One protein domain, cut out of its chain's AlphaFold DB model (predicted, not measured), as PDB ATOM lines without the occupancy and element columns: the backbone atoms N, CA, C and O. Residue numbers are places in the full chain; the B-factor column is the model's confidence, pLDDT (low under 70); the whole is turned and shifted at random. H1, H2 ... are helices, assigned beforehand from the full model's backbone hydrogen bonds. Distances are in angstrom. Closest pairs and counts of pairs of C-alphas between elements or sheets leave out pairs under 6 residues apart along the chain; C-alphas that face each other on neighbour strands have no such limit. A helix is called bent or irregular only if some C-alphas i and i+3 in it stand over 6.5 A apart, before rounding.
ATOM      1  N   GLU A 460      39.831   1.371 270.001       77.50
ATOM      2  CA  GLU A 460      38.564   0.775 270.447       77.50
ATOM      3  C   GLU A 460      38.364   0.922 271.966       77.50
ATOM      4  O   GLU A 460      37.250   1.197 272.413       77.50
ATOM      5  N   SER A 461      39.439   0.807 272.754       75.19
ATOM      6  CA  SER A 461      39.422   1.035 274.206       75.19
ATOM      7  C   SER A 461      39.133   2.499 274.565       75.19
ATOM      8  O   SER A 461      38.315   2.775 275.445       75.19
ATOM      9  N   GLU A 462      39.740   3.451 273.853       78.25
ATOM     10  CA  GLU A 462      39.486   4.886 274.032       78.25
ATOM     11  C   GLU A 462      38.046   5.252 273.642       78.25
ATOM     12  O   GLU A 462      37.320   5.833 274.451       78.25
ATOM     13  N   ALA A 463      37.570   4.795 272.479       81.50
ATOM     14  CA  ALA A 463      36.185   5.002 272.051       81.50
ATOM     15  C   ALA A 463      35.154   4.338 272.989       81.50
ATOM     16  O   ALA A 463      34.022   4.816 273.109       81.50
ATOM     17  N   TYR A 464      35.511   3.242 273.668       80.50
ATOM     18  CA  TYR A 464      34.673   2.642 274.710       80.50
ATOM     19  C   TYR A 464      34.604   3.525 275.967       80.50
ATOM     20  O   TYR A 464      33.507   3.756 276.484       80.50
ATOM     21  N   LYS A 465      35.742   4.068 276.425       79.31
ATOM     22  CA  LYS A 465      35.793   5.006 277.560       79.31
ATOM     23  C   LYS A 465      34.976   6.268 277.292       79.31
ATOM     24  O   LYS A 465      34.141   6.618 278.120       79.31
ATOM     25  N   GLU A 466      35.145   6.904 276.131       83.38
ATOM     26  CA  GLU A 466      34.366   8.094 275.751       83.38
ATOM     27  C   GLU A 466      32.854   7.825 275.772       83.38
ATOM     28  O   GLU A 466      32.085   8.629 276.300       83.38
ATOM     29  N   ARG A 467      32.415   6.663 275.266       84.69
ATOM     30  CA  ARG A 467      30.998   6.265 275.314       84.69
ATOM     31  C   ARG A 467      30.496   6.064 276.740       84.69
ATOM     32  O   ARG A 467      29.396   6.525 277.032       84.69
ATOM     33  N   MET A 468      31.273   5.432 277.626       82.94
ATOM     34  CA  MET A 468      30.900   5.327 279.043       82.94
ATOM     35  C   MET A 468      30.794   6.698 279.705       82.94
ATOM     36  O   MET A 468      29.790   6.973 280.356       82.94
ATOM     37  N   TYR A 469      31.781   7.577 279.515       83.75
ATOM     38  CA  TYR A 469      31.735   8.926 280.080       83.75
ATOM     39  C   TYR A 469      30.526   9.716 279.570       83.75
ATOM     40  O   TYR A 469      29.875  10.402 280.356       83.75
ATOM     41  N   HIS A 470      30.161   9.570 278.295       86.62
ATOM     42  CA  HIS A 470      28.980  10.222 277.737       86.62
ATOM     43  C   HIS A 470      27.656   9.628 278.262       86.62
ATOM     44  O   HIS A 470      26.753  10.381 278.624       86.62
ATOM     45  N   GLU A 471      27.535   8.298 278.372       85.12
ATOM     46  CA  GLU A 471      26.364   7.644 278.985       85.12
ATOM     47  C   GLU A 471      26.196   8.054 280.460       85.12
ATOM     48  O   GLU A 471      25.087   8.388 280.881       85.12
ATOM     49  N   VAL A 472      27.290   8.126 281.225       84.12
ATOM     50  CA  VAL A 472      27.272   8.572 282.626       84.12
ATOM     51  C   VAL A 472      26.954  10.064 282.758       84.12
ATOM     52  O   VAL A 472      26.151  10.434 283.612       84.12
ATOM     53  N   ALA A 473      27.521  10.934 281.918       83.75
ATOM     54  CA  ALA A 473      27.211  12.365 281.942       83.75
ATOM     55  C   ALA A 473      25.722  12.628 281.653       83.75
ATOM     56  O   ALA A 473      25.094  13.444 282.330       83.75
ATOM     57  N   ASN A 474      25.133  11.886 280.709       88.38
ATOM     58  CA  ASN A 474      23.701  11.955 280.414       88.38
ATOM     59  C   ASN A 474      22.841  11.473 281.598       88.38
ATOM     60  O   ASN A 474      21.835  12.104 281.912       88.38
ATOM     61  N   LEU A 475      23.263  10.416 282.299       86.94
ATOM     62  CA  LEU A 475      22.646   9.947 283.549       86.94
ATOM     63  C   LEU A 475      22.671  11.012 284.653       86.94
ATOM     64  O   LEU A 475      21.639  11.297 285.258       86.94
ATOM     65  N   ILE A 476      23.835  11.627 284.890       89.69
ATOM     66  CA  ILE A 476      24.005  12.713 285.865       89.69
ATOM     67  C   ILE A 476      23.080  13.889 285.523       89.69
ATOM     68  O   ILE A 476      22.414  14.414 286.412       89.69
ATOM     69  N   ALA A 477      22.996  14.276 284.246       88.06
ATOM     70  CA  ALA A 477      22.132  15.363 283.794       88.06
ATOM     71  C   ALA A 477      20.633  15.038 283.945       88.06
ATOM     72  O   ALA A 477      19.864  15.891 284.385       88.06
ATOM     73  N   GLN A 478      20.206  13.810 283.626       91.62
ATOM     74  CA  GLN A 478      18.811  13.375 283.788       91.62
ATOM     75  C   GLN A 478      18.385  13.359 285.264       91.62
ATOM     76  O   GLN A 478      17.327  13.885 285.615       91.62
ATOM     77  N   TYR A 479      19.231  12.822 286.145       91.88
ATOM     78  CA  TYR A 479      18.914  12.633 287.563       91.88
ATOM     79  C   TYR A 479      19.545  13.679 288.491       91.88
ATOM     80  O   TYR A 479      19.603  13.465 289.702       91.88
ATOM     81  N   GLU A 480      19.939  14.846 287.968       90.19
ATOM     82  CA  GLU A 480      20.517  15.959 288.746       90.19
ATOM     83  C   GLU A 480      19.637  16.335 289.959       90.19
ATOM     84  O   GLU A 480      20.110  16.639 291.056       90.19
ATOM     85  N   HIS A 481      18.320  16.234 289.784       90.19
ATOM     86  CA  HIS A 481      17.316  16.520 290.801       90.19
ATOM     87  C   HIS A 481      17.156  15.410 291.873       90.19
ATOM     88  O   HIS A 481      16.563  15.670 292.927       90.19
ATOM     89  N   ARG A 482      17.711  14.204 291.655       91.38
ATOM     90  CA  ARG A 482      17.607  12.983 292.489       91.38
ATOM     91  C   ARG A 482      19.004  12.362 292.778       91.38
ATOM     92  O   ARG A 482      19.293  11.255 292.323       91.38
ATOM     93  N   PRO A 483      19.869  13.011 293.585       85.25
ATOM     94  CA  PRO A 483      21.234  12.540 293.854       85.25
ATOM     95  C   PRO A 483      21.290  11.206 294.614       85.25
ATOM     96  O   PRO A 483      22.226  10.441 294.420       85.25
ATOM     97  N   GLU A 484      20.284  10.877 295.429       85.25
ATOM     98  CA  GLU A 484      20.176   9.566 296.094       85.25
ATOM     99  C   GLU A 484      20.007   8.421 295.084       85.25
ATOM    100  O   GLU A 484      20.597   7.353 295.251       85.25
ATOM    101  N   LEU A 485      19.257   8.663 293.999       85.94
ATOM    102  CA  LEU A 485      19.138   7.717 292.894       85.94
ATOM    103  C   LEU A 485      20.489   7.578 292.185       85.94
ATOM    104  O   LEU A 485      20.948   6.460 291.999       85.94
ATOM    105  N   LEU A 486      21.165   8.690 291.869       86.88
ATOM    106  CA  LEU A 486      22.503   8.663 291.260       86.88
ATOM    107  C   LEU A 486      23.517   7.883 292.104       86.88
ATOM    108  O   LEU A 486      24.204   7.019 291.570       86.88
ATOM    109  N   LEU A 487      23.590   8.123 293.416       85.81
ATOM    110  CA  LEU A 487      24.492   7.390 294.313       85.81
ATOM    111  C   LEU A 487      24.191   5.885 294.326       85.81
ATOM    112  O   LEU A 487      25.113   5.071 294.284       85.81
ATOM    113  N   ARG A 488      22.909   5.501 294.329       88.06
ATOM    114  CA  ARG A 488      22.504   4.096 294.213       88.06
ATOM    115  C   ARG A 488      22.901   3.497 292.863       88.06
ATOM    116  O   ARG A 488      23.483   2.417 292.839       88.06
ATOM    117  N   LEU A 489      22.647   4.213 291.768       86.81
ATOM    118  CA  LEU A 489      23.015   3.810 290.411       86.81
ATOM    119  C   LEU A 489      24.527   3.626 290.267       86.81
ATOM    120  O   LEU A 489      24.948   2.635 289.681       86.81
ATOM    121  N   PHE A 490      25.342   4.515 290.845       88.25
ATOM    122  CA  PHE A 490      26.800   4.382 290.861       88.25
ATOM    123  C   PHE A 490      27.279   3.179 291.681       88.25
ATOM    124  O   PHE A 490      28.154   2.453 291.214       88.25
ATOM    125  N   ARG A 491      26.685   2.911 292.851       87.31
ATOM    126  CA  ARG A 491      27.003   1.712 293.654       87.31
ATOM    127  C   ARG A 491      26.605   0.414 292.937       87.31
ATOM    128  O   ARG A 491      27.368  -0.550 292.942       87.31
ATOM    129  N   GLU A 492      25.448   0.387 292.273       85.69
ATOM    130  CA  GLU A 492      25.019  -0.757 291.454       85.69
ATOM    131  C   GLU A 492      25.957  -0.942 290.242       85.69
ATOM    132  O   GLU A 492      26.429  -2.054 290.008       85.69
ATOM    133  N   LEU A 493      26.348   0.141 289.557       82.75
ATOM    134  CA  LEU A 493      27.377   0.165 288.504       82.75
ATOM    135  C   LEU A 493      28.715  -0.445 288.943       82.75
ATOM    136  O   LEU A 493      29.279  -1.278 288.234       82.75
ATOM    137  N   GLN A 494      29.216  -0.031 290.109       80.19
ATOM    138  CA  GLN A 494      30.486  -0.495 290.680       80.19
ATOM    139  C   GLN A 494      30.474  -2.001 290.978       80.19
ATOM    140  O   GLN A 494      31.508  -2.654 290.863       80.19
ATOM    141  N   SER A 495      29.307  -2.575 291.296       82.75
ATOM    142  CA  SER A 495      29.157  -4.017 291.537       82.75
ATOM    143  C   SER A 495      29.211  -4.882 290.265       82.75
ATOM    144  O   SER A 495      29.351  -6.104 290.346       82.75
ATOM    145  N   ILE A 496      29.102  -4.266 289.084       83.19
ATOM    146  CA  ILE A 496      29.032  -4.945 287.787       83.19
ATOM    147  C   ILE A 496      30.425  -4.950 287.139       83.19
ATOM    148  O   ILE A 496      31.045  -3.890 287.041       83.19
ATOM    149  N   PRO A 497      30.938  -6.094 286.638       82.50
ATOM    150  CA  PRO A 497      32.243  -6.128 285.984       82.50
ATOM    151  C   PRO A 497      32.257  -5.253 284.714       82.50
ATOM    152  O   PRO A 497      31.252  -5.216 283.992       82.50
ATOM    153  N   PRO A 498      33.384  -4.576 284.401       74.38
ATOM    154  CA  PRO A 498      33.444  -3.480 283.424       74.38
ATOM    155  C   PRO A 498      32.867  -3.849 282.054       74.38
ATOM    156  O   PRO A 498      32.060  -3.111 281.502       74.38
ATOM    157  N   ASN A 499      33.152  -5.060 281.568       77.75
ATOM    158  CA  ASN A 499      32.678  -5.576 280.277       77.75
ATOM    159  C   ASN A 499      31.138  -5.646 280.140       77.75
ATOM    160  O   ASN A 499      30.632  -5.834 279.036       77.75
ATOM    161  N   SER A 500      30.394  -5.520 281.243       82.56
ATOM    162  CA  SER A 500      28.924  -5.515 281.291       82.56
ATOM    163  C   SER A 500      28.307  -4.185 281.745       82.56
ATOM    164  O   SER A 500      27.087  -4.044 281.686       82.56
ATOM    165  N   GLN A 501      29.110  -3.193 282.153       76.62
ATOM    166  CA  GLN A 501      28.602  -1.941 282.731       76.62
ATOM    167  C   GLN A 501      27.732  -1.143 281.749       76.62
ATOM    168  O   GLN A 501      26.630  -0.753 282.117       76.62
ATOM    169  N   THR A 502      28.139  -0.985 280.486       75.00
ATOM    170  CA  THR A 502      27.347  -0.275 279.455       75.00
ATOM    171  C   THR A 502      26.009  -0.949 279.135       75.00
ATOM    172  O   THR A 502      24.992  -0.278 278.963       75.00
ATOM    173  N   ALA A 503      25.970  -2.283 279.074       75.19
ATOM    174  CA  ALA A 503      24.728  -3.017 278.825       75.19
ATOM    175  C   ALA A 503      23.746  -2.860 279.996       75.19
ATOM    176  O   ALA A 503      22.559  -2.598 279.789       75.19
ATOM    177  N   THR A 504      24.245  -2.966 281.229       78.81
ATOM    178  CA  THR A 504      23.410  -2.818 282.421       78.81
ATOM    179  C   THR A 504      22.997  -1.363 282.651       78.81
ATOM    180  O   THR A 504      21.842  -1.134 282.990       78.81
ATOM    181  N   LEU A 505      23.858  -0.380 282.366       76.56
ATOM    182  CA  LEU A 505      23.513   1.047 282.392       76.56
ATOM    183  C   LEU A 505      22.290   1.356 281.538       76.56
ATOM    184  O   LEU A 505      21.329   1.946 282.027       76.56
ATOM    185  N   ARG A 506      22.294   0.910 280.279       76.12
ATOM    186  CA  ARG A 506      21.168   1.120 279.358       76.12
ATOM    187  C   ARG A 506      19.886   0.471 279.861       76.12
ATOM    188  O   ARG A 506      18.832   1.092 279.776       76.12
ATOM    189  N   ASN A 507      19.974  -0.735 280.424       78.38
ATOM    190  CA  ASN A 507      18.819  -1.407 281.018       78.38
ATOM    191  C   ASN A 507      18.290  -0.659 282.249       78.38
ATOM    192  O   ASN A 507      17.080  -0.521 282.391       78.38
ATOM    193  N   ILE A 508      19.163  -0.148 283.123       78.12
ATOM    194  CA  ILE A 508      18.722   0.596 284.307       78.12
ATOM    195  C   ILE A 508      18.121   1.953 283.909       78.12
ATOM    196  O   ILE A 508      17.049   2.288 284.404       78.12
ATOM    197  N   VAL A 509      18.727   2.691 282.971       72.00
ATOM    198  CA  VAL A 509      18.158   3.939 282.420       72.00
ATOM    199  C   VAL A 509      16.792   3.684 281.782       72.00
ATOM    200  O   VAL A 509      15.840   4.405 282.065       72.00
ATOM    201  N   ALA A 510      16.661   2.628 280.970       74.06
ATOM    202  CA  ALA A 510      15.387   2.261 280.355       74.06
ATOM    203  C   ALA A 510      14.316   1.906 281.402       74.06
ATOM    204  O   ALA A 510      13.176   2.351 281.283       74.06
ATOM    205  N   ASN A 511      14.680   1.160 282.448       76.75
ATOM    206  CA  ASN A 511      13.764   0.788 283.528       76.75
ATOM    207  C   ASN A 511      13.372   1.988 284.407       76.75
ATOM    208  O   ASN A 511      12.212   2.104 284.794       76.75
ATOM    209  N   GLN A 608      23.307  36.756 309.779       70.38
ATOM    210  CA  GLN A 608      24.690  36.287 309.924       70.38
ATOM    211  C   GLN A 608      24.765  34.924 310.633       70.38
ATOM    212  O   GLN A 608      25.626  34.114 310.279       70.38
ATOM    213  N   SER A 609      23.884  34.644 311.600       71.81
ATOM    214  CA  SER A 609      23.822  33.341 312.271       71.81
ATOM    215  C   SER A 609      23.262  32.262 311.338       71.81
ATOM    216  O   SER A 609      23.888  31.212 311.196       71.81
ATOM    217  N   GLU A 610      22.197  32.559 310.587       74.06
ATOM    218  CA  GLU A 610      21.645  31.685 309.540       74.06
ATOM    219  C   GLU A 610      22.692  31.321 308.476       74.06
ATOM    220  O   GLU A 610      22.819  30.156 308.101       74.06
ATOM    221  N   ARG A 611      23.514  32.287 308.032       77.69
ATOM    222  CA  ARG A 611      24.629  32.022 307.101       77.69
ATOM    223  C   ARG A 611      25.671  31.075 307.685       77.69
ATOM    224  O   ARG A 611      26.121  30.184 306.975       77.69
ATOM    225  N   LYS A 612      26.055  31.251 308.956       78.38
ATOM    226  CA  LYS A 612      27.021  30.361 309.626       78.38
ATOM    227  C   LYS A 612      26.478  28.938 309.756       78.38
ATOM    228  O   LYS A 612      27.208  27.996 309.478       78.38
ATOM    229  N   ILE A 613      25.202  28.790 310.114       79.69
ATOM    230  CA  ILE A 613      24.520  27.489 310.188       79.69
ATOM    231  C   ILE A 613      24.450  26.838 308.796       79.69
ATOM    232  O   ILE A 613      24.730  25.650 308.659       79.69
ATOM    233  N   GLY A 614      24.141  27.616 307.754       79.31
ATOM    234  CA  GLY A 614      24.119  27.145 306.368       79.31
ATOM    235  C   GLY A 614      25.482  26.661 305.861       79.31
ATOM    236  O   GLY A 614      25.553  25.595 305.258       79.31
ATOM    237  N   ILE A 615      26.558  27.405 306.143       78.75
ATOM    238  CA  ILE A 615      27.933  27.020 305.778       78.75
ATOM    239  C   ILE A 615      28.353  25.751 306.526       78.75
ATOM    240  O   ILE A 615      28.733  24.780 305.880       78.75
ATOM    241  N   ALA A 616      28.184  25.707 307.852       77.25
ATOM    242  CA  ALA A 616      28.545  24.539 308.661       77.25
ATOM    243  C   ALA A 616      27.794  23.264 308.231       77.25
ATOM    244  O   ALA A 616      28.352  22.169 308.266       77.25
ATOM    245  N   LYS A 617      26.537  23.390 307.777       79.94
ATOM    246  CA  LYS A 617      25.781  22.259 307.225       79.94
ATOM    247  C   LYS A 617      26.359  21.763 305.891       79.94
ATOM    248  O   LYS A 617      26.429  20.555 305.686       79.94
ATOM    249  N   ILE A 618      26.785  22.667 305.006       77.19
ATOM    250  CA  ILE A 618      27.423  22.303 303.729       77.19
ATOM    251  C   ILE A 618      28.792  21.655 303.977       77.19
ATOM    252  O   ILE A 618      29.076  20.624 303.381       77.19
ATOM    253  N   GLU A 619      29.608  22.199 304.884       78.44
ATOM    254  CA  GLU A 619      30.897  21.610 305.283       78.44
ATOM    255  C   GLU A 619      30.722  20.189 305.847       78.44
ATOM    256  O   GLU A 619      31.464  19.277 305.484       78.44
ATOM    257  N   HIS A 620      29.698  19.981 306.681       82.12
ATOM    258  CA  HIS A 620      29.347  18.669 307.223       82.12
ATOM    259  C   HIS A 620      28.914  17.681 306.127       82.12
ATOM    260  O   HIS A 620      29.425  16.567 306.077       82.12
ATOM    261  N   GLU A 621      28.016  18.067 305.213       78.56
ATOM    262  CA  GLU A 621      27.588  17.188 304.107       78.56
ATOM    263  C   GLU A 621      28.717  16.927 303.085       78.56
ATOM    264  O   GLU A 621      28.802  15.824 302.543       78.56
ATOM    265  N   MET A 622      29.642  17.875 302.881       77.81
ATOM    266  CA  MET A 622      30.863  17.655 302.092       77.81
ATOM    267  C   MET A 622      31.796  16.616 302.723       77.81
ATOM    268  O   MET A 622      32.342  15.797 301.989       77.81
ATOM    269  N   HIS A 623      31.946  16.596 304.054       80.19
ATOM    270  CA  HIS A 623      32.767  15.588 304.735       80.19
ATOM    271  C   HIS A 623      32.286  14.163 304.436       80.19
ATOM    272  O   HIS A 623      33.099  13.301 304.119       80.19
ATOM    273  N   TYR A 624      30.970  13.918 304.471       79.50
ATOM    274  CA  TYR A 624      30.411  12.604 304.131       79.50
ATOM    275  C   TYR A 624      30.622  12.229 302.661       79.50
ATOM    276  O   TYR A 624      30.877  11.065 302.377       79.50
ATOM    277  N   ILE A 625      30.555  13.187 301.729       78.44
ATOM    278  CA  ILE A 625      30.849  12.928 300.310       78.44
ATOM    279  C   ILE A 625      32.324  12.557 300.121       78.44
ATOM    280  O   ILE A 625      32.621  11.605 299.403       78.44
ATOM    281  N   ASP A 626      33.242  13.274 300.769       75.69
ATOM    282  CA  ASP A 626      34.677  12.989 300.690       75.69
ATOM    283  C   ASP A 626      35.033  11.641 301.343       75.69
ATOM    284  O   ASP A 626      35.882  10.916 300.828       75.69
ATOM    285  N   GLU A 627      34.359  11.274 302.437       79.75
ATOM    286  CA  GLU A 627      34.515   9.986 303.120       79.75
ATOM    287  C   GLU A 627      33.943   8.818 302.297       79.75
ATOM    288  O   GLU A 627      34.625   7.810 302.116       79.75
ATOM    289  N   ASP A 628      32.748   8.956 301.710       76.06
ATOM    290  CA  ASP A 628      32.182   7.961 300.785       76.06
ATOM    291  C   ASP A 628      33.067   7.783 299.538       76.06
ATOM    292  O   ASP A 628      33.319   6.651 299.118       76.06
ATOM    293  N   LEU A 629      33.580   8.876 298.955       74.12
ATOM    294  CA  LEU A 629      34.498   8.818 297.811       74.12
ATOM    295  C   LEU A 629      35.837   8.163 298.179       74.12
ATOM    296  O   LEU A 629      36.346   7.368 297.391       74.12
ATOM    297  N   ALA A 630      36.391   8.438 299.364       74.19
ATOM    298  CA  ALA A 630      37.592   7.761 299.853       74.19
ATOM    299  C   ALA A 630      37.352   6.253 300.043       74.19
ATOM    300  O   ALA A 630      38.104   5.443 299.506       74.19
ATOM    301  N   ASN A 631      36.250   5.863 300.693       73.44
ATOM    302  CA  ASN A 631      35.881   4.457 300.898       73.44
ATOM    303  C   ASN A 631      35.671   3.694 299.573       73.44
ATOM    304  O   ASN A 631      36.068   2.535 299.452       73.44
ATOM    305  N   ILE A 632      35.084   4.342 298.557       68.19
ATOM    306  CA  ILE A 632      34.939   3.786 297.197       68.19
ATOM    307  C   ILE A 632      36.307   3.532 296.541       68.19
ATOM    308  O   ILE A 632      36.462   2.568 295.788       68.19
ATOM    309  N   LEU A 633      37.293   4.390 296.808       70.00
ATOM    310  CA  LEU A 633      38.620   4.340 296.195       70.00
ATOM    311  C   LEU A 633      39.582   3.381 296.903       70.00
ATOM    312  O   LEU A 633      40.346   2.697 296.223       70.00
ATOM    313  N   ASP A 634      39.519   3.291 298.230       70.38
ATOM    314  CA  ASP A 634      40.332   2.360 299.023       70.38
ATOM    315  C   ASP A 634      39.871   0.901 298.847       70.38
ATOM    316  O   ASP A 634      40.670  -0.028 298.957       70.38
ATOM    317  N   GLY A 635      38.597   0.679 298.502       65.50
ATOM    318  CA  GLY A 635      38.058  -0.656 298.227       65.50
ATOM    319  C   GLY A 635      38.532  -1.302 296.915       65.50
ATOM    320  O   GLY A 635      38.350  -2.510 296.744       65.50
ATOM    321  N   HIS A 636      39.118  -0.543 295.977       50.81
ATOM    322  CA  HIS A 636      39.374  -1.016 294.609       50.81
ATOM    323  C   HIS A 636      40.690  -0.506 293.986       50.81
ATOM    324  O   HIS A 636      40.680   0.347 293.096       50.81
ATOM    325  N   GLU A 637      41.820  -1.144 294.326       48.44
ATOM    326  CA  GLU A 637      43.138  -0.912 293.687       48.44
ATOM    327  C   GLU A 637      43.132  -1.047 292.146       48.44
ATOM    328  O   GLU A 637      44.014  -0.526 291.466       48.44
ATOM    329  N   THR A 638      42.155  -1.755 291.567       42.72
ATOM    330  CA  THR A 638      42.086  -2.042 290.123       42.72
ATOM    331  C   THR A 638      41.281  -1.035 289.303       42.72
ATOM    332  O   THR A 638      41.274  -1.142 288.075       42.72
ATOM    333  N   PHE A 639      40.566  -0.089 289.925       46.38
ATOM    334  CA  PHE A 639      39.723   0.857 289.189       46.38
ATOM    335  C   PHE A 639      40.460   2.171 288.919       46.38
ATOM    336  O   PHE A 639      40.492   3.079 289.747       46.38
ATOM    337  N   VAL A 640      40.994   2.304 287.701       49.25
ATOM    338  CA  VAL A 640      41.433   3.599 287.158       49.25
ATOM    339  C   VAL A 640      40.194   4.399 286.734       49.25
ATOM    340  O   VAL A 640      39.941   4.606 285.547       49.25
ATOM    341  N   LEU A 641      39.386   4.814 287.717       54.78
ATOM    342  CA  LEU A 641      38.557   6.003 287.547       54.78
ATOM    343  C   LEU A 641      39.514   7.187 287.480       54.78
ATOM    344  O   LEU A 641      40.337   7.372 288.378       54.78
ATOM    345  N   ASP A 642      39.426   7.948 286.396       65.12
ATOM    346  CA  ASP A 642      40.300   9.095 286.197       65.12
ATOM    347  C   ASP A 642      40.099  10.125 287.318       65.12
ATOM    348  O   ASP A 642      38.974  10.307 287.803       65.12
ATOM    349  N   GLN A 643      41.166  10.815 287.732       63.78
ATOM    350  CA  GLN A 643      41.043  11.844 288.775       63.78
ATOM    351  C   GLN A 643      40.070  12.946 288.332       63.78
ATOM    352  O   GLN A 643      39.292  13.443 289.147       63.78
ATOM    353  N   GLU A 644      40.045  13.250 287.033       67.00
ATOM    354  CA  GLU A 644      39.109  14.191 286.411       67.00
ATOM    355  C   GLU A 644      37.640  13.757 286.563       67.00
ATOM    356  O   GLU A 644      36.763  14.587 286.798       67.00
ATOM    357  N   PHE A 645      37.352  12.456 286.494       71.62
ATOM    358  CA  PHE A 645      35.990  11.930 286.615       71.62
ATOM    359  C   PHE A 645      35.482  11.965 288.065       71.62
ATOM    360  O   PHE A 645      34.331  12.323 288.320       71.62
ATOM    361  N   LEU A 646      36.354  11.660 289.029       73.88
ATOM    362  CA  LEU A 646      36.048  11.794 290.459       73.88
ATOM    363  C   LEU A 646      35.851  13.265 290.843       73.88
ATOM    364  O   LEU A 646      34.919  13.589 291.582       73.88
ATOM    365  N   PHE A 647      36.672  14.161 290.284       74.75
ATOM    366  CA  PHE A 647      36.501  15.606 290.409       74.75
ATOM    367  C   PHE A 647      35.143  16.061 289.850       74.75
ATOM    368  O   PHE A 647      34.421  16.777 290.540       74.75
ATOM    369  N   LEU A 648      34.740  15.585 288.667       73.94
ATOM    370  CA  LEU A 648      33.453  15.925 288.045       73.94
ATOM    371  C   LEU A 648      32.245  15.475 288.890       73.94
ATOM    372  O   LEU A 648      31.293  16.243 289.069       73.94
ATOM    373  N   ILE A 649      32.277  14.253 289.441       76.19
ATOM    374  CA  ILE A 649      31.235  13.756 290.361       76.19
ATOM    375  C   ILE A 649      31.164  14.646 291.605       76.19
ATOM    376  O   ILE A 649      30.081  15.105 291.977       76.19
ATOM    377  N   ARG A 650      32.316  14.925 292.223       77.06
ATOM    378  CA  ARG A 650      32.429  15.745 293.432       77.06
ATOM    379  C   ARG A 650      31.915  17.167 293.209       77.06
ATOM    380  O   ARG A 650      31.091  17.645 293.989       77.06
ATOM    381  N   GLU A 651      32.335  17.818 292.125       79.75
ATOM    382  CA  GLU A 651      31.875  19.159 291.762       79.75
ATOM    383  C   GLU A 651      30.355  19.174 291.553       79.75
ATOM    384  O   GLU A 651      29.664  20.030 292.107       79.75
ATOM    385  N   THR A 652      29.808  18.191 290.831       76.00
ATOM    386  CA  THR A 652      28.366  18.113 290.557       76.00
ATOM    387  C   THR A 652      27.543  17.897 291.831       76.00
ATOM    388  O   THR A 652      26.512  18.550 292.023       76.00
ATOM    389  N   LEU A 653      27.995  17.024 292.738       75.25
ATOM    390  CA  LEU A 653      27.342  16.818 294.035       75.25
ATOM    391  C   LEU A 653      27.353  18.106 294.872       75.25
ATOM    392  O   LEU A 653      26.307  18.506 295.385       75.25
ATOM    393  N   VAL A 654      28.488  18.809 294.941       76.69
ATOM    394  CA  VAL A 654      28.603  20.078 295.679       76.69
ATOM    395  C   VAL A 654      27.752  21.181 295.044       76.69
ATOM    396  O   VAL A 654      27.027  21.875 295.760       76.69
ATOM    397  N   GLN A 655      27.730  21.312 293.714       75.56
ATOM    398  CA  GLN A 655      26.827  22.248 293.035       75.56
ATOM    399  C   GLN A 655      25.351  21.959 293.369       75.56
ATOM    400  O   GLN A 655      24.580  22.898 293.588       75.56
ATOM    401  N   ASN A 656      24.954  20.688 293.475       72.25
ATOM    402  CA  ASN A 656      23.592  20.299 293.845       72.25
ATOM    403  C   ASN A 656      23.258  20.538 295.322       72.25
ATOM    404  O   ASN A 656      22.160  21.023 295.610       72.25
ATOM    405  N   LEU A 657      24.187  20.298 296.251       73.50
ATOM    406  CA  LEU A 657      24.024  20.699 297.656       73.50
ATOM    407  C   LEU A 657      23.800  22.209 297.780       73.50
ATOM    408  O   LEU A 657      22.886  22.659 298.471       73.50
ATOM    409  N   VAL A 658      24.570  23.001 297.037       75.25
ATOM    410  CA  VAL A 658      24.469  24.464 297.039       75.25
ATOM    411  C   VAL A 658      23.137  24.933 296.445       75.25
ATOM    412  O   VAL A 658      22.496  25.804 297.034       75.25
ATOM    413  N   LYS A 659      22.667  24.321 295.346       75.56
ATOM    414  CA  LYS A 659      21.329  24.571 294.766       75.56
ATOM    415  C   LYS A 659      20.184  24.213 295.728       75.56
ATOM    416  O   LYS A 659      19.162  24.898 295.716       75.56
ATOM    417  N   ARG A 660      20.341  23.147 296.524       70.38
ATOM    418  CA  ARG A 660      19.344  22.649 297.493       70.38
ATOM    419  C   ARG A 660      19.344  23.414 298.815       70.38
ATOM    420  O   ARG A 660      18.301  23.507 299.459       70.38
ATOM    421  N   SER A 661      20.482  23.969 299.227       71.69
ATOM    422  CA  SER A 661      20.547  24.854 300.387       71.69
ATOM    423  C   SER A 661      19.624  26.062 300.158       71.69
ATOM    424  O   SER A 661      19.671  26.701 299.107       71.69
ATOM    425  N   ALA A 662      18.780  26.410 301.135       51.84
ATOM    426  CA  ALA A 662      17.789  27.493 301.009       51.84
ATOM    427  C   ALA A 662      18.408  28.915 300.943       51.84
ATOM    428  O   ALA A 662      17.724  29.926 301.099       51.84
ATOM    429  N   ILE A 663      19.714  29.007 300.684       57.06
ATOM    430  CA  ILE A 663      20.557  30.203 300.705       57.06
ATOM    431  C   ILE A 663      20.451  30.952 299.357       57.06
ATOM    432  O   ILE A 663      21.426  31.455 298.804       57.06
ATOM    433  N   GLN A 664      19.236  31.060 298.804       50.31
ATOM    434  CA  GLN A 664      18.983  31.807 297.561       50.31
ATOM    435  C   GLN A 664      19.081  33.336 297.741       50.31
ATOM    436  O   GLN A 664      19.135  34.071 296.758       50.31
ATOM    437  N   SER A 665      19.121  33.824 298.988       46.78
ATOM    438  CA  SER A 665      19.145  35.250 299.349       46.78
ATOM    439  C   SER A 665      20.547  35.872 299.460       46.78
ATOM    440  O   SER A 665      20.665  37.086 299.632       46.78
ATOM    441  N   VAL A 666      21.621  35.079 299.364       53.22
ATOM    442  CA  VAL A 666      23.015  35.561 299.440       53.22
ATOM    443  C   VAL A 666      23.595  35.699 298.030       53.22
ATOM    444  O   VAL A 666      23.231  34.954 297.120       53.22
ATOM    445  N   SER A 667      24.485  36.674 297.802       55.00
ATOM    446  CA  SER A 667      25.011  36.910 296.454       55.00
ATOM    447  C   SER A 667      25.775  35.687 295.931       55.00
ATOM    448  O   SER A 667      26.704  35.179 296.564       55.00
ATOM    449  N   LYS A 668      25.404  35.238 294.723       55.38
ATOM    450  CA  LYS A 668      26.013  34.078 294.047       55.38
ATOM    451  C   LYS A 668      27.542  34.189 293.923       55.38
ATOM    452  O   LYS A 668      28.217  33.169 293.861       55.38
ATOM    453  N   SER A 669      28.085  35.408 293.900       53.38
ATOM    454  CA  SER A 669      29.526  35.679 293.863       53.38
ATOM    455  C   SER A 669      30.245  35.362 295.177       53.38
ATOM    456  O   SER A 669      31.300  34.737 295.140       53.38
ATOM    457  N   PHE A 670      29.680  35.742 296.330       61.56
ATOM    458  CA  PHE A 670      30.284  35.460 297.637       61.56
ATOM    459  C   PHE A 670      30.303  33.954 297.916       61.56
ATOM    460  O   PHE A 670      31.327  33.403 298.309       61.56
ATOM    461  N   PHE A 671      29.179  33.285 297.636       64.44
ATOM    462  CA  PHE A 671      29.044  31.849 297.854       64.44
ATOM    463  C   PHE A 671      30.009  31.042 296.970       64.44
ATOM    464  O   PHE A 671      30.746  30.209 297.488       64.44
ATOM    465  N   ARG A 672      30.104  31.356 295.666       62.16
ATOM    466  CA  ARG A 672      31.082  30.718 294.761       62.16
ATOM    467  C   ARG A 672      32.524  30.828 295.262       62.16
ATOM    468  O   ARG A 672      33.253  29.851 295.171       62.16
ATOM    469  N   HIS A 673      32.930  31.981 295.799       66.75
ATOM    470  CA  HIS A 673      34.311  32.169 296.245       66.75
ATOM    471  C   HIS A 673      34.642  31.361 297.511       66.75
ATOM    472  O   HIS A 673      35.735  30.801 297.592       66.75
ATOM    473  N   GLN A 674      33.721  31.264 298.478       69.06
ATOM    474  CA  GLN A 674      33.940  30.404 299.648       69.06
ATOM    475  C   GLN A 674      33.884  28.918 299.290       69.06
ATOM    476  O   GLN A 674      34.741  28.169 299.740       69.06
ATOM    477  N   ILE A 675      32.947  28.497 298.436       65.38
ATOM    478  CA  ILE A 675      32.856  27.095 298.005       65.38
ATOM    479  C   ILE A 675      34.094  26.675 297.208       65.38
ATOM    480  O   ILE A 675      34.600  25.592 297.463       65.38
ATOM    481  N   SER A 676      34.627  27.529 296.321       66.44
ATOM    482  CA  SER A 676      35.915  27.263 295.656       66.44
ATOM    483  C   SER A 676      37.018  27.052 296.690       66.44
ATOM    484  O   SER A 676      37.649  26.010 296.684       66.44
ATOM    485  N   SER A 677      37.164  27.965 297.659       69.06
ATOM    486  CA  SER A 677      38.185  27.836 298.710       69.06
ATOM    487  C   SER A 677      38.046  26.548 299.529       69.06
ATOM    488  O   SER A 677      39.053  25.934 299.863       69.06
ATOM    489  N   ILE A 678      36.817  26.127 299.851       68.94
ATOM    490  CA  ILE A 678      36.561  24.874 300.576       68.94
ATOM    491  C   ILE A 678      36.892  23.669 299.686       68.94
ATOM    492  O   ILE A 678      37.528  22.729 300.163       68.94
ATOM    493  N   LEU A 679      36.504  23.689 298.405       66.00
ATOM    494  CA  LEU A 679      36.816  22.649 297.417       66.00
ATOM    495  C   LEU A 679      38.325  22.498 297.196       66.00
ATOM    496  O   LEU A 679      38.803  21.365 297.191       66.00
ATOM    497  N   ASP A 680      39.052  23.609 297.078       69.44
ATOM    498  CA  ASP A 680      40.502  23.668 296.875       69.44
ATOM    499  C   ASP A 680      41.256  23.129 298.109       69.44
ATOM    500  O   ASP A 680      42.098  22.237 297.984       69.44
ATOM    501  N   ASP A 681      40.898  23.580 299.320       66.06
ATOM    502  CA  ASP A 681      41.499  23.106 300.581       66.06
ATOM    503  C   ASP A 681      41.262  21.607 300.818       66.06
ATOM    504  O   ASP A 681      42.141  20.888 301.300       66.06
ATOM    505  N   SER A 682      40.054  21.127 300.524       64.12
ATOM    506  CA  SER A 682      39.681  19.720 300.707       64.12
ATOM    507  C   SER A 682      40.261  18.820 299.614       64.12
ATOM    508  O   SER A 682      40.727  17.727 299.928       64.12
ATOM    509  N   PHE A 683      40.347  19.291 298.366       60.47
ATOM    510  CA  PHE A 683      41.050  18.587 297.290       60.47
ATOM    511  C   PHE A 683      42.552  18.489 297.574       60.47
ATOM    512  O   PHE A 683      43.124  17.413 297.448       60.47
ATOM    513  N   SER A 684      43.180  19.567 298.056       64.25
ATOM    514  CA  SER A 684      44.586  19.562 298.480       64.25
ATOM    515  C   SER A 684      44.844  18.546 299.604       64.25
ATOM    516  O   SER A 684      45.785  17.754 299.527       64.25
ATOM    517  N   LYS A 685      43.954  18.473 300.607       67.69
ATOM    518  CA  LYS A 685      44.007  17.453 301.676       67.69
ATOM    519  C   LYS A 685      43.772  16.030 301.167       67.69
ATOM    520  O   LYS A 685      44.368  15.103 301.706       67.69
ATOM    521  N   PHE A 686      42.907  15.847 300.172       56.59
ATOM    522  CA  PHE A 686      42.640  14.547 299.560       56.59
ATOM    523  C   PHE A 686      43.844  14.055 298.745       56.59
ATOM    524  O   PHE A 686      44.312  12.940 298.958       56.59
ATOM    525  N   VAL A 687      44.401  14.908 297.879       62.84
ATOM    526  CA  VAL A 687      45.605  14.602 297.089       62.84
ATOM    527  C   VAL A 687      46.811  14.358 297.996       62.84
ATOM    528  O   VAL A 687      47.541  13.408 297.763       62.84
ATOM    529  N   GLY A 688      46.994  15.147 299.060       60.03
ATOM    530  CA  GLY A 688      48.106  14.983 300.008       60.03
ATOM    531  C   GLY A 688      47.999  13.789 300.971       60.03
ATOM    532  O   GLY A 688      48.916  13.587 301.765       60.03
ATOM    533  N   ARG A 689      46.896  13.025 300.947       61.09
ATOM    534  CA  ARG A 689      46.747  11.750 301.681       61.09
ATOM    535  C   ARG A 689      47.097  10.518 300.837       61.09
ATOM    536  O   ARG A 689      47.212   9.438 301.413       61.09
TER     537      ARG A 689
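This is residues 460 to 511 and 608 to 689 of the 690 residues of an uncharacterized protein of Soboliphyme baturini (UniProt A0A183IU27). Look for two groups of three helices that meet loosely side by side: H1, H2 and H3 make one group, and H4, H5 and H6 make a loose up-and-down bundle, each running against the one before it. H5 is nearest to the middle, and long H4 runs along its bundle. The 134 printed residues hold six named helices, H1 to H6 in order, and no named strand; the class is all helix. The whole is only just compact, close to loose, with a radius of gyration of the C-alphas of 16.6 A and spans of 53 by 35 by 22 A.

Find C-alpha 460 at (38.564, 0.775, 270.447); from there H1 runs to residue 478, 27.0 A. H2 is residues 483 to 494, 16.3 A, and H3 residues 498 to 511, 20.1 A; H3 is irregular, with C-alphas 499 and 502 7.6 A apart. H4 runs from residue 608 to 634, 38.9 A, H5 from 643 to 660, 25.8 A, and H6 from 668 to 687, 27.8 A, ending at C-alpha 687 (45.605, 14.602, 297.089).

H1 touches H3 at a shallow tilt of 29 degrees, the same way; their closest C-alphas, Met 468 and Thr 502, are 6.6 A apart. H2 and H3, a hairpin, only just touch, with 3 pairs of C-alphas within 8 A, the closest Leu 493 and Gln 501 at 6.3 A. H2 and H5 are close but not clearly touching, C-alphas 483 and 653 being closest at 7.5 A. H4 and H5 form a hairpin and touch, closest at C-alphas 618 and 657, 7.1 A. H6 is near H4 and H5. Every O i to N i+4 pair is within hydrogen-bond range in H1, H2, H4, H5 and H6; H3 has 8 of 10.

The farthest C-alphas, Glu 460 and Ser 609, are 55.0 A apart. Residues 512 to 607 are cut out, with 45.6 A between C-alphas 511 and 608. Of the links printed whole, none is long. Confidence is under 70 at residues 632, 635 to 644 and 662 to 689.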